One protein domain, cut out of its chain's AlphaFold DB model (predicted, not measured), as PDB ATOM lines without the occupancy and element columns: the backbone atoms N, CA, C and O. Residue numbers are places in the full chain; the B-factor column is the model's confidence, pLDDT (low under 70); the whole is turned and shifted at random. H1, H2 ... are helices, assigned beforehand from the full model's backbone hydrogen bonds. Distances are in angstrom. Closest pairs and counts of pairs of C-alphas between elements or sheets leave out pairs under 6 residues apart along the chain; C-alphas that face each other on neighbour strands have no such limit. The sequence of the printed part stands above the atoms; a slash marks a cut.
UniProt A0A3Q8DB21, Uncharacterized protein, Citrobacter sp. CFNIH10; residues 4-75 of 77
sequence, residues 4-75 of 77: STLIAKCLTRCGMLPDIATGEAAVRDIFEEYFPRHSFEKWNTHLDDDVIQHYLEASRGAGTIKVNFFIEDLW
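AT A GLANCE: This is residues 4 to 75 of the 77 residues of an uncharacterized protein of Citrobacter sp. CFNIH10 (UniProt A0A3Q8DB21). The longest helix, H2, runs along one side of a small helical body; H1 packs steeply across it near its first residues, and the shorter H5 packs on its later part nearly at right angles. H4 packs on H1, and four-residue H3 lies well away from H4, with residues 44 to 48 spanning between them. The printed part has 72 residues with five named helices, H1 to H5 in chain order, and no named strand: all helix. It is compact, with a radius of gyration of the C-alphas of 11.5 A, and spans 33 by 25 by 19 A.

HOW THE PARTS SIT: H2, residues 20 to 34, is the hub, touching three helices. H1, residues 4 to 13, touches it at a steep tilt of 59 degrees, opposite ways; the closest C-alphas, of Ala 8 and Gly 23, are 4.2 A apart. H5, residues 67 to 73, touches H2 about perpendicular, at 75 degrees, the closest C-alphas being those of Ile 30 and Asn 68, 6.6 A apart. H3, residues 40 to 43, only just touches H2, with 3 pairs of C-alphas within 8 A; H2 takes part with residues 28 to 32 alone, and the closest C-alphas, of Phe 31 and Phe 40, are 6.7 A apart. H4, residues 49 to 58, touches H1 at a shallow tilt of 34 degrees, only just short of steep, the same way; the closest C-alphas, of Cys 10 and Leu 56, are 6.1 A apart. H2 and H4 are apart. In H1, H2, H4 and H5 every O i to N i+4 pair is within hydrogen-bond range; H3 is too short for one.

IN THESE COORDINATES: H2 is 20.7 A long, from C-alpha 20 at (21.263, 36.885, 2.740); H1 and H4 are each 14.2 A, H5 9.8 A and H3 5.1 A. H1 begins at C-alpha 4 (25.607, 32.133, 9.394), and H5 ends at C-alpha 73 (23.214, 30.618, 21.343).

THE WHOLE: The C-alphas of Arg 37 and Gly 61 are the two farthest apart, 32.8 A. The printed part has no cut and no long link; no printed residue is under 70 in pLDDT.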
ATOM      1  N   SER A   4      25.574  30.778   9.952       96.62
ATOM      2  CA  SER A   4      25.607  32.133   9.394       96.62
ATOM      3  C   SER A   4      24.411  32.408   8.487       96.62
ATOM      4  O   SER A   4      23.795  33.467   8.584       96.62
ATOM      5  N   THR A   5      24.033  31.436   7.652       96.81
ATOM      6  CA  THR A   5      22.881  31.547   6.752       96.81
ATOM      7  C   THR A   5      21.567  31.638   7.528       96.81
ATOM      8  O   THR A   5      20.664  32.362   7.108       96.81
ATOM      9  N   LEU A   6      21.436  30.929   8.657       96.31
ATOM     10  CA  LEU A   6      20.258  31.029   9.522       96.31
ATOM     11  C   LEU A   6      20.119  32.449  10.080       96.31
ATOM     12  O   LEU A   6      19.070  33.069   9.900       96.31
ATOM     13  N   ILE A   7      21.182  32.980  10.691       95.44
ATOM     14  CA  ILE A   7      21.168  34.337  11.251       95.44
ATOM     15  C   ILE A   7      20.875  35.362  10.149       95.44
ATOM     16  O   ILE A   7      19.992  36.204  10.309       95.44
ATOM     17  N   ALA A   8      21.544  35.246   8.999       96.12
ATOM     18  CA  ALA A   8      21.313  36.105   7.843       96.12
ATOM     19  C   ALA A   8      19.848  36.071   7.383       96.12
ATOM     20  O   ALA A   8      19.235  37.119   7.194       96.12
ATOM     21  N   LYS A   9      19.237  34.883   7.282       94.88
ATOM     22  CA  LYS A   9      17.811  34.751   6.949       94.88
ATOM     23  C   LYS A   9      16.904  35.420   7.973       94.88
ATOM     24  O   LYS A   9      15.926  36.048   7.563       94.88
ATOM     25  N   CYS A  10      17.194  35.296   9.265       93.88
ATOM     26  CA  CYS A  10      16.427  35.971  10.310       93.88
ATOM     27  C   CYS A  10      16.516  37.498  10.156       93.88
ATOM     28  O   CYS A  10      15.489  38.176  10.170       93.88
ATOM     29  N   LEU A  11      17.717  38.032   9.913       92.56
ATOM     30  CA  LEU A  11      17.947  39.464   9.692       92.56
ATOM     31  C   LEU A  11      17.213  39.984   8.448       92.56
ATOM     32  O   LEU A  11      16.517  40.999   8.523       92.56
ATOM     33  N   THR A  12      17.302  39.273   7.320       92.50
ATOM     34  CA  THR A  12      16.596  39.643   6.084       92.50
ATOM     35  C   THR A  12      15.079  39.575   6.262       92.50
ATOM     36  O   THR A  12      14.368  40.484   5.843       92.50
ATOM     37  N   ARG A  13      14.553  38.537   6.932       90.75
ATOM     38  CA  ARG A  13      13.109  38.416   7.210       90.75
ATOM     39  C   ARG A  13      12.580  39.537   8.097       90.75
ATOM     40  O   ARG A  13      11.427  39.928   7.934       90.75
ATOM     41  N   CYS A  14      13.405  40.054   9.003       89.12
ATOM     42  CA  CYS A  14      13.049  41.197   9.839       89.12
ATOM     43  C   CYS A  14      13.266  42.551   9.140       89.12
ATOM     44  O   CYS A  14      13.062  43.588   9.761       89.12
ATOM     45  N   GLY A  15      13.686  42.566   7.869       88.50
ATOM     46  CA  GLY A  15      13.952  43.793   7.116       88.50
ATOM     47  C   GLY A  15      15.193  44.560   7.588       88.50
ATOM     48  O   GLY A  15      15.337  45.731   7.253       88.50
ATOM     49  N   MET A  16      16.079  43.925   8.366       88.25
ATOM     50  CA  MET A  16      17.299  44.558   8.886       88.25
ATOM     51  C   MET A  16      18.412  44.611   7.842       88.25
ATOM     52  O   MET A  16      19.256  45.502   7.890       88.25
ATOM     53  N   LEU A  17      18.418  43.657   6.910       91.06
ATOM     54  CA  LEU A  17      19.404  43.559   5.839       91.06
ATOM     55  C   LEU A  17      18.726  43.272   4.496       91.06
ATOM     56  O   LEU A  17      17.698  42.589   4.468       91.06
ATOM     57  N   PRO A  18      19.297  43.772   3.386       89.31
ATOM     58  CA  PRO A  18      18.670  43.697   2.068       89.31
ATOM     59  C   PRO A  18      18.645  42.277   1.490       89.31
ATOM     60  O   PRO A  18      17.723  41.926   0.757       89.31
ATOM     61  N   ASP A  19      19.638  41.454   1.820       93.69
ATOM     62  CA  ASP A  19      19.794  40.109   1.278       93.69
ATOM     63  C   ASP A  19      20.618  39.211   2.215       93.69
ATOM     64  O   ASP A  19      21.228  39.670   3.186       93.69
ATOM     65  N   ILE A  20      20.615  37.911   1.916       94.44
ATOM     66  CA  ILE A  20      21.263  36.885   2.740       94.44
ATOM     67  C   ILE A  20      22.791  36.979   2.654       94.44
ATOM     68  O   ILE A  20      23.443  36.781   3.672       94.44
ATOM     69  N   ALA A  21      23.371  37.298   1.494       94.75
ATOM     70  CA  ALA A  21      24.826  37.346   1.338       94.75
ATOM     71  C   ALA A  21      25.429  38.498   2.155       94.75
ATOM     72  O   ALA A  21      26.416  38.309   2.865       94.75
ATOM     73  N   THR A  22      24.774  39.663   2.137       94.12
ATOM     74  CA  THR A  22      25.103  40.784   3.028       94.12
ATOM     75  C   THR A  22      24.969  40.379   4.500       94.12
ATOM     76  O   THR A  22      25.815  40.729   5.320       94.12
ATOM     77  N   GLY A  23      23.940  39.596   4.843       94.12
ATOM     78  CA  GLY A  23      23.770  39.031   6.183       94.12
ATOM     79  C   GLY A  23      24.888  38.098   6.613       94.12
ATOM     80  O   GLY A  23      25.394  38.231   7.721       94.12
ATOM     81  N   GLU A  24      25.313  37.181   5.754       96.06
ATOM     82  CA  GLU A  24      26.386  36.239   6.069       96.06
ATOM     83  C   GLU A  24      27.725  36.950   6.274       96.06
ATOM     84  O   GLU A  24      28.445  36.620   7.216       96.06
ATOM     85  N   ALA A  25      28.025  37.952   5.441       95.88
ATOM     86  CA  ALA A  25      29.206  38.795   5.604       95.88
ATOM     87  C   ALA A  25      29.169  39.554   6.939       95.88
ATOM     88  O   ALA A  25      30.115  39.467   7.713       95.88
ATOM     89  N   ALA A  26      28.043  40.194   7.271       94.75
ATOM     90  CA  ALA A  26      27.890  40.902   8.541       94.75
ATOM     91  C   ALA A  26      28.026  39.971   9.760       94.75
ATOM     92  O   ALA A  26      28.642  40.338  10.757       94.75
ATOM     93  N   VAL A  27      27.479  38.751   9.693       96.00
ATOM     94  CA  VAL A  27      27.640  37.748  10.761       96.00
ATOM     95  C   VAL A  27      29.105  37.364  10.921       96.00
ATOM     96  O   VAL A  27      29.569  37.234  12.049       96.00
ATOM     97  N   ARG A  28      29.833  37.191   9.815       96.69
ATOM     98  CA  ARG A  28      31.266  36.895   9.851       96.69
ATOM     99  C   ARG A  28      32.063  38.037  10.478       96.69
ATOM    100  O   ARG A  28      32.862  37.768  11.366       96.69
ATOM    101  N   ASP A  29      31.814  39.278  10.069       96.50
ATOM    102  CA  ASP A  29      32.514  40.450  10.606       96.50
ATOM    103  C   ASP A  29      32.289  40.575  12.123       96.50
ATOM    104  O   ASP A  29      33.240  40.710  12.892       96.50
ATOM    105  N   ILE A  30      31.038  40.418  12.573       95.56
ATOM    106  CA  ILE A  30      30.684  40.418  14.001       95.56
ATOM    107  C   ILE A  30      31.322  39.225  14.721       95.56
ATOM    108  O   ILE A  30      31.784  39.356  15.852       95.56
ATOM    109  N   PHE A  31      31.377  38.052  14.091       97.06
ATOM    110  CA  PHE A  31      32.040  36.898  14.684       97.06
ATOM    111  C   PHE A  31      33.527  37.175  14.923       97.06
ATOM    112  O   PHE A  31      34.033  36.924  16.013       97.06
ATOM    113  N   GLU A  32      34.229  37.693  13.916       95.94
ATOM    114  CA  GLU A  32      35.663  37.983  13.993       95.94
ATOM    115  C   GLU A  32      35.962  39.107  15.004       95.94
ATOM    116  O   GLU A  32      36.975  39.043  15.704       95.94
ATOM    117  N   GLU A  33      35.060  40.086  15.150       96.12
ATOM    118  CA  GLU A  33      35.164  41.167  16.138       96.12
ATOM    119  C   GLU A  33      34.956  40.675  17.584       96.12
ATOM    120  O   GLU A  33      35.755  40.992  18.469       96.12
ATOM    121  N   TYR A  34      33.901  39.893  17.839       95.62
ATOM    122  CA  TYR A  34      33.504  39.496  19.199       95.62
ATOM    123  C   TYR A  34      34.169  38.195  19.672       95.62
ATOM    124  O   TYR A  34      34.388  38.013  20.871       95.62
ATOM    125  N   PHE A  35      34.552  37.310  18.748       94.69
ATOM    126  CA  PHE A  35      35.145  35.999  19.034       94.69
ATOM    127  C   PHE A  35      36.505  35.805  18.334       94.69
ATOM    128  O   PHE A  35      36.736  34.762  17.717       94.69
ATOM    129  N   PRO A  36      37.477  36.731  18.484       94.25
ATOM    130  CA  PRO A  36      38.729  36.726  17.714       94.25
ATOM    131  C   PRO A  36      39.636  35.515  17.990       94.25
ATOM    132  O   PRO A  36      40.602  35.268  17.273       94.25
ATOM    133  N   ARG A  37      39.365  34.759  19.062       95.31
ATOM    134  CA  ARG A  37      40.104  33.536  19.429       95.31
ATOM    135  C   ARG A  37      39.486  32.260  18.859       95.31
ATOM    136  O   ARG A  37      40.042  31.181  19.055       95.31
ATOM    137  N   HIS A  38      38.351  32.370  18.178       95.12
ATOM    138  CA  HIS A  38      37.639  31.248  17.591       95.12
ATOM    139  C   HIS A  38      37.700  31.312  16.064       95.12
ATOM    140  O   HIS A  38      37.912  32.360  15.465       95.12
ATOM    141  N   SER A  39      37.545  30.156  15.419       95.69
ATOM    142  CA  SER A  39      37.526  30.068  13.960       95.69
ATOM    143  C   SER A  39      36.084  30.092  13.477       95.69
ATOM    144  O   SER A  39      35.318  29.184  13.806       95.69
ATOM    145  N   PHE A  40      35.745  31.094  12.664       95.38
ATOM    146  CA  PHE A  40      34.431  31.192  12.033       95.38
ATOM    147  C   PHE A  40      34.110  29.936  11.220       95.38
ATOM    148  O   PHE A  40      33.025  29.388  11.344       95.38
ATOM    149  N   GLU A  41      35.072  29.424  10.450       95.25
ATOM    150  CA  GLU A  41      34.890  28.218   9.633       95.25
ATOM    151  C   GLU A  41      34.571  26.975  10.472       95.25
ATOM    152  O   GLU A  41      33.781  26.136  10.052       95.25
ATOM    153  N   LYS A  42      35.155  26.862  11.673       95.75
ATOM    154  CA  LYS A  42      34.848  25.759  12.598       95.75
ATOM    155  C   LYS A  42      33.505  25.930  13.291       95.75
ATOM    156  O   LYS A  42      32.866  24.932  13.596       95.75
ATOM    157  N   TRP A  43      33.116  27.165  13.591       96.38
ATOM    158  CA  TRP A  43      31.834  27.451  14.223       96.38
ATOM    159  C   TRP A  43      30.679  27.299  13.233       96.38
ATOM    160  O   TRP A  43      29.654  26.732  13.598       96.38
ATOM    161  N   ASN A  44      30.852  27.763  11.991       97.00
ATOM    162  CA  ASN A  44      29.826  27.842  10.958       97.00
ATOM    163  C   ASN A  44      29.522  26.472  10.334       97.00
ATOM    164  O   ASN A  44      29.802  26.218   9.164       97.00
ATOM    165  N   THR A  45      28.968  25.574  11.139       96.62
ATOM    166  CA  THR A  45      28.577  24.218  10.759       96.62
ATOM    167  C   THR A  45      27.130  24.162  10.275       96.62
ATOM    168  O   THR A  45      26.377  25.140  10.342       96.62
ATOM    169  N   HIS A  46      26.737  23.004   9.745       96.44
ATOM    170  CA  HIS A  46      25.348  22.735   9.399       96.44
ATOM    171  C   HIS A  46      24.515  22.501  10.659       96.44
ATOM    172  O   HIS A  46      24.881  21.685  11.493       96.44
ATOM    173  N   LEU A  47      23.377  23.184  10.730       94.56
ATOM    174  CA  LEU A  47      22.324  22.967  11.711       94.56
ATOM    175  C   LEU A  47      21.285  21.972  11.199       94.56
ATOM    176  O   LEU A  47      20.999  21.943   9.991       94.56
ATOM    177  N   ASP A  48      20.680  21.265  12.152       95.06
ATOM    178  CA  ASP A  48      19.500  20.428  11.960       95.06
ATOM    179  C   ASP A  48      18.252  21.262  11.645       95.06
ATOM    180  O   ASP A  48      18.107  22.415  12.066       95.06
ATOM    181  N   ASP A  49      17.322  20.658  10.905       92.75
ATOM    182  CA  ASP A  49      16.119  21.342  10.423       92.75
ATOM    183  C   ASP A  49      15.200  21.807  11.563       92.75
ATOM    184  O   ASP A  49      14.620  22.892  11.465       92.75
ATOM    185  N   ASP A  50      15.124  21.057  12.666       94.00
ATOM    186  CA  ASP A  50      14.330  21.435  13.844       94.00
ATOM    187  C   ASP A  50      14.857  22.724  14.494       94.00
ATOM    188  O   ASP A  50      14.087  23.635  14.813       94.00
ATOM    189  N   VAL A  51      16.182  22.848  14.615       93.44
ATOM    190  CA  VAL A  51      16.848  24.045  15.152       93.44
ATOM    191  C   VAL A  51      16.605  25.236  14.227       93.44
ATOM    192  O   VAL A  51      16.243  26.325  14.672       93.44
ATOM    193  N   ILE A  52      16.743  25.025  12.916       93.94
ATOM    194  CA  ILE A  52      16.497  26.057  11.903       93.94
ATOM    195  C   ILE A  52      15.066  26.588  12.004       93.94
ATOM    196  O   ILE A  52      14.872  27.805  12.019       93.94
ATOM    197  N   GLN A  53      14.065  25.706  12.069       93.88
ATOM    198  CA  GLN A  53      12.663  26.120  12.166       93.88
ATOM    199  C   GLN A  53      12.397  26.887  13.459       93.88
ATOM    200  O   GLN A  53      11.815  27.970  13.399       93.88
ATOM    201  N   HIS A  54      12.902  26.391  14.592       93.25
ATOM    202  CA  HIS A  54      12.750  27.048  15.887       93.25
ATOM    203  C   HIS A  54      13.189  28.520  15.845       93.25
ATOM    204  O   HIS A  54      12.418  29.416  16.195       93.25
ATOM    205  N   TYR A  55      14.396  28.798  15.347       92.56
ATOM    206  CA  TYR A  55      14.910  30.166  15.277       92.56
ATOM    207  C   TYR A  55      14.219  31.025  14.212       92.56
ATOM    208  O   TYR A  55      14.013  32.225  14.421       92.56
ATOM    209  N   LEU A  56      13.831  30.443  13.073       91.75
ATOM    210  CA  LEU A  56      13.075  31.175  12.055       91.75
ATOM    211  C   LEU A  56      11.708  31.621  12.582       91.75
ATOM    212  O   LEU A  56      11.282  32.737  12.281       91.75
ATOM    213  N   GLU A  57      11.037  30.785  13.371       91.50
ATOM    214  CA  GLU A  57       9.783  31.134  14.036       91.50
ATOM    215  C   GLU A  57       9.995  32.148  15.164       91.50
ATOM    216  O   GLU A  57       9.288  33.155  15.203       91.50
ATOM    217  N   ALA A  58      11.003  31.945  16.018       88.50
ATOM    218  CA  ALA A  58      11.314  32.841  17.134       88.50
ATOM    219  C   ALA A  58      11.710  34.255  16.672       88.50
ATOM    220  O   ALA A  58      11.375  35.246  17.319       88.50
ATOM    221  N   SER A  59      12.385  34.366  15.525       86.50
ATOM    222  CA  SER A  59      12.760  35.657  14.933       86.50
ATOM    223  C   SER A  59      11.573  36.441  14.359       86.50
ATOM    224  O   SER A  59      11.688  37.635  14.079       86.50
ATOM    225  N   ARG A  60      10.414  35.800  14.159       84.12
ATOM    226  CA  ARG A  60       9.285  36.404  13.452       84.12
ATOM    227  C   ARG A  60       8.691  37.562  14.258       84.12
ATOM    228  O   ARG A  60       8.066  37.363  15.291       84.12
ATOM    229  N   GLY A  61       8.830  38.778  13.733       77.44
ATOM    230  CA  GLY A  61       8.345  39.996  14.392       77.44
ATOM    231  C   GLY A  61       9.332  40.599  15.397       77.44
ATOM    232  O   GLY A  61       8.965  41.527  16.114       77.44
ATOM    233  N   ALA A  62      10.578  40.116  15.442       82.25
ATOM    234  CA  ALA A  62      11.627  40.749  16.225       82.25
ATOM    235  C   ALA A  62      11.963  42.137  15.651       82.25
ATOM    236  O   ALA A  62      12.355  42.273  14.493       82.25
ATOM    237  N   GLY A  63      11.843  43.181  16.476       79.88
ATOM    238  CA  GLY A  63      12.249  44.542  16.101       79.88
ATOM    239  C   GLY A  63      13.765  44.766  16.151       79.88
ATOM    240  O   GLY A  63      14.271  45.747  15.615       79.88
ATOM    241  N   THR A  64      14.513  43.879  16.810       87.06
ATOM    242  CA  THR A  64      15.979  43.933  16.923       87.06
ATOM    243  C   THR A  64      16.523  42.523  17.134       87.06
ATOM    244  O   THR A  64      15.975  41.773  17.938       87.06
ATOM    245  N   ILE A  65      17.606  42.173  16.439       87.25
ATOM    246  CA  ILE A  65      18.334  40.911  16.613       87.25
ATOM    247  C   ILE A  65      19.766  41.258  17.011       87.25
ATOM    248  O   ILE A  65      20.462  41.967  16.285       87.25
ATOM    249  N   LYS A  66      20.214  40.764  18.168       91.06
ATOM    250  CA  LYS A  66      21.602  40.928  18.609       91.06
ATOM    251  C   LYS A  66      22.435  39.755  18.105       91.06
ATOM    252  O   LYS A  66      22.407  38.674  18.685       91.06
ATOM    253  N   VAL A  67      23.152  39.977  17.008       92.06
ATOM    254  CA  VAL A  67      23.872  38.924  16.275       92.06
ATOM    255  C   VAL A  67      24.925  38.223  17.135       92.06
ATOM    256  O   VAL A  67      25.029  37.008  17.066       92.06
ATOM    257  N   ASN A  68      25.655  38.947  17.983       92.12
ATOM    258  CA  ASN A  68      26.670  38.364  18.864       92.12
ATOM    259  C   ASN A  68      26.080  37.329  19.844       92.12
ATOM    260  O   ASN A  68      26.620  36.238  19.962       92.12
ATOM    261  N   PHE A  69      24.942  37.630  20.481       92.81
ATOM    262  CA  PHE A  69      24.259  36.674  21.363       92.81
ATOM    263  C   PHE A  69      23.688  35.496  20.576       92.81
ATOM    264  O   PHE A  69      23.765  34.363  21.019       92.81
ATOM    265  N   PHE A  70      23.186  35.743  19.367       94.12
ATOM    266  CA  PHE A  70      22.695  34.668  18.508       94.12
ATOM    267  C   PHE A  70      23.836  33.729  18.060       94.12
ATOM    268  O   PHE A  70      23.654  32.520  17.942       94.12
ATOM    269  N   ILE A  71      25.043  34.260  17.848       94.62
ATOM    270  CA  ILE A  71      26.231  33.445  17.580       94.62
ATOM    271  C   ILE A  71      26.553  32.530  18.775       94.62
ATOM    272  O   ILE A  71      26.849  31.350  18.565       94.62
ATOM    273  N   GLU A  72      26.478  33.058  20.001       94.00
ATOM    274  CA  GLU A  72      26.681  32.289  21.241       94.00
ATOM    275  C   GLU A  72      25.598  31.227  21.441       94.00
ATOM    276  O   GLU A  72      25.924  30.078  21.724       94.00
ATOM    277  N   ASP A  73      24.327  31.565  21.213       93.19
ATOM    278  CA  ASP A  73      23.214  30.618  21.343       93.19
ATOM    279  C   ASP A  73      23.358  29.427  20.380       93.19
ATOM    280  O   ASP A  73      22.942  28.310  20.685       93.19
ATOM    281  N   LEU A  74      23.972  29.639  19.212       94.06
ATOM    282  CA  LEU A  74      24.236  28.584  18.233       94.06
ATOM    283  C   LEU A  74      25.540  27.809  18.492       94.06
ATOM    284  O   LEU A  74      25.923  26.976  17.667       94.06
ATOM    285  N   TRP A  75      26.261  28.066  19.585       92.19
ATOM    286  CA  TRP A  75      27.531  27.388  19.863       92.19
ATOM    287  C   TRP A  75      27.361  25.907  20.211       92.19
ATOM    288  O   TRP A  75      28.208  25.095  19.841       92.19
TER     289      TRP A  75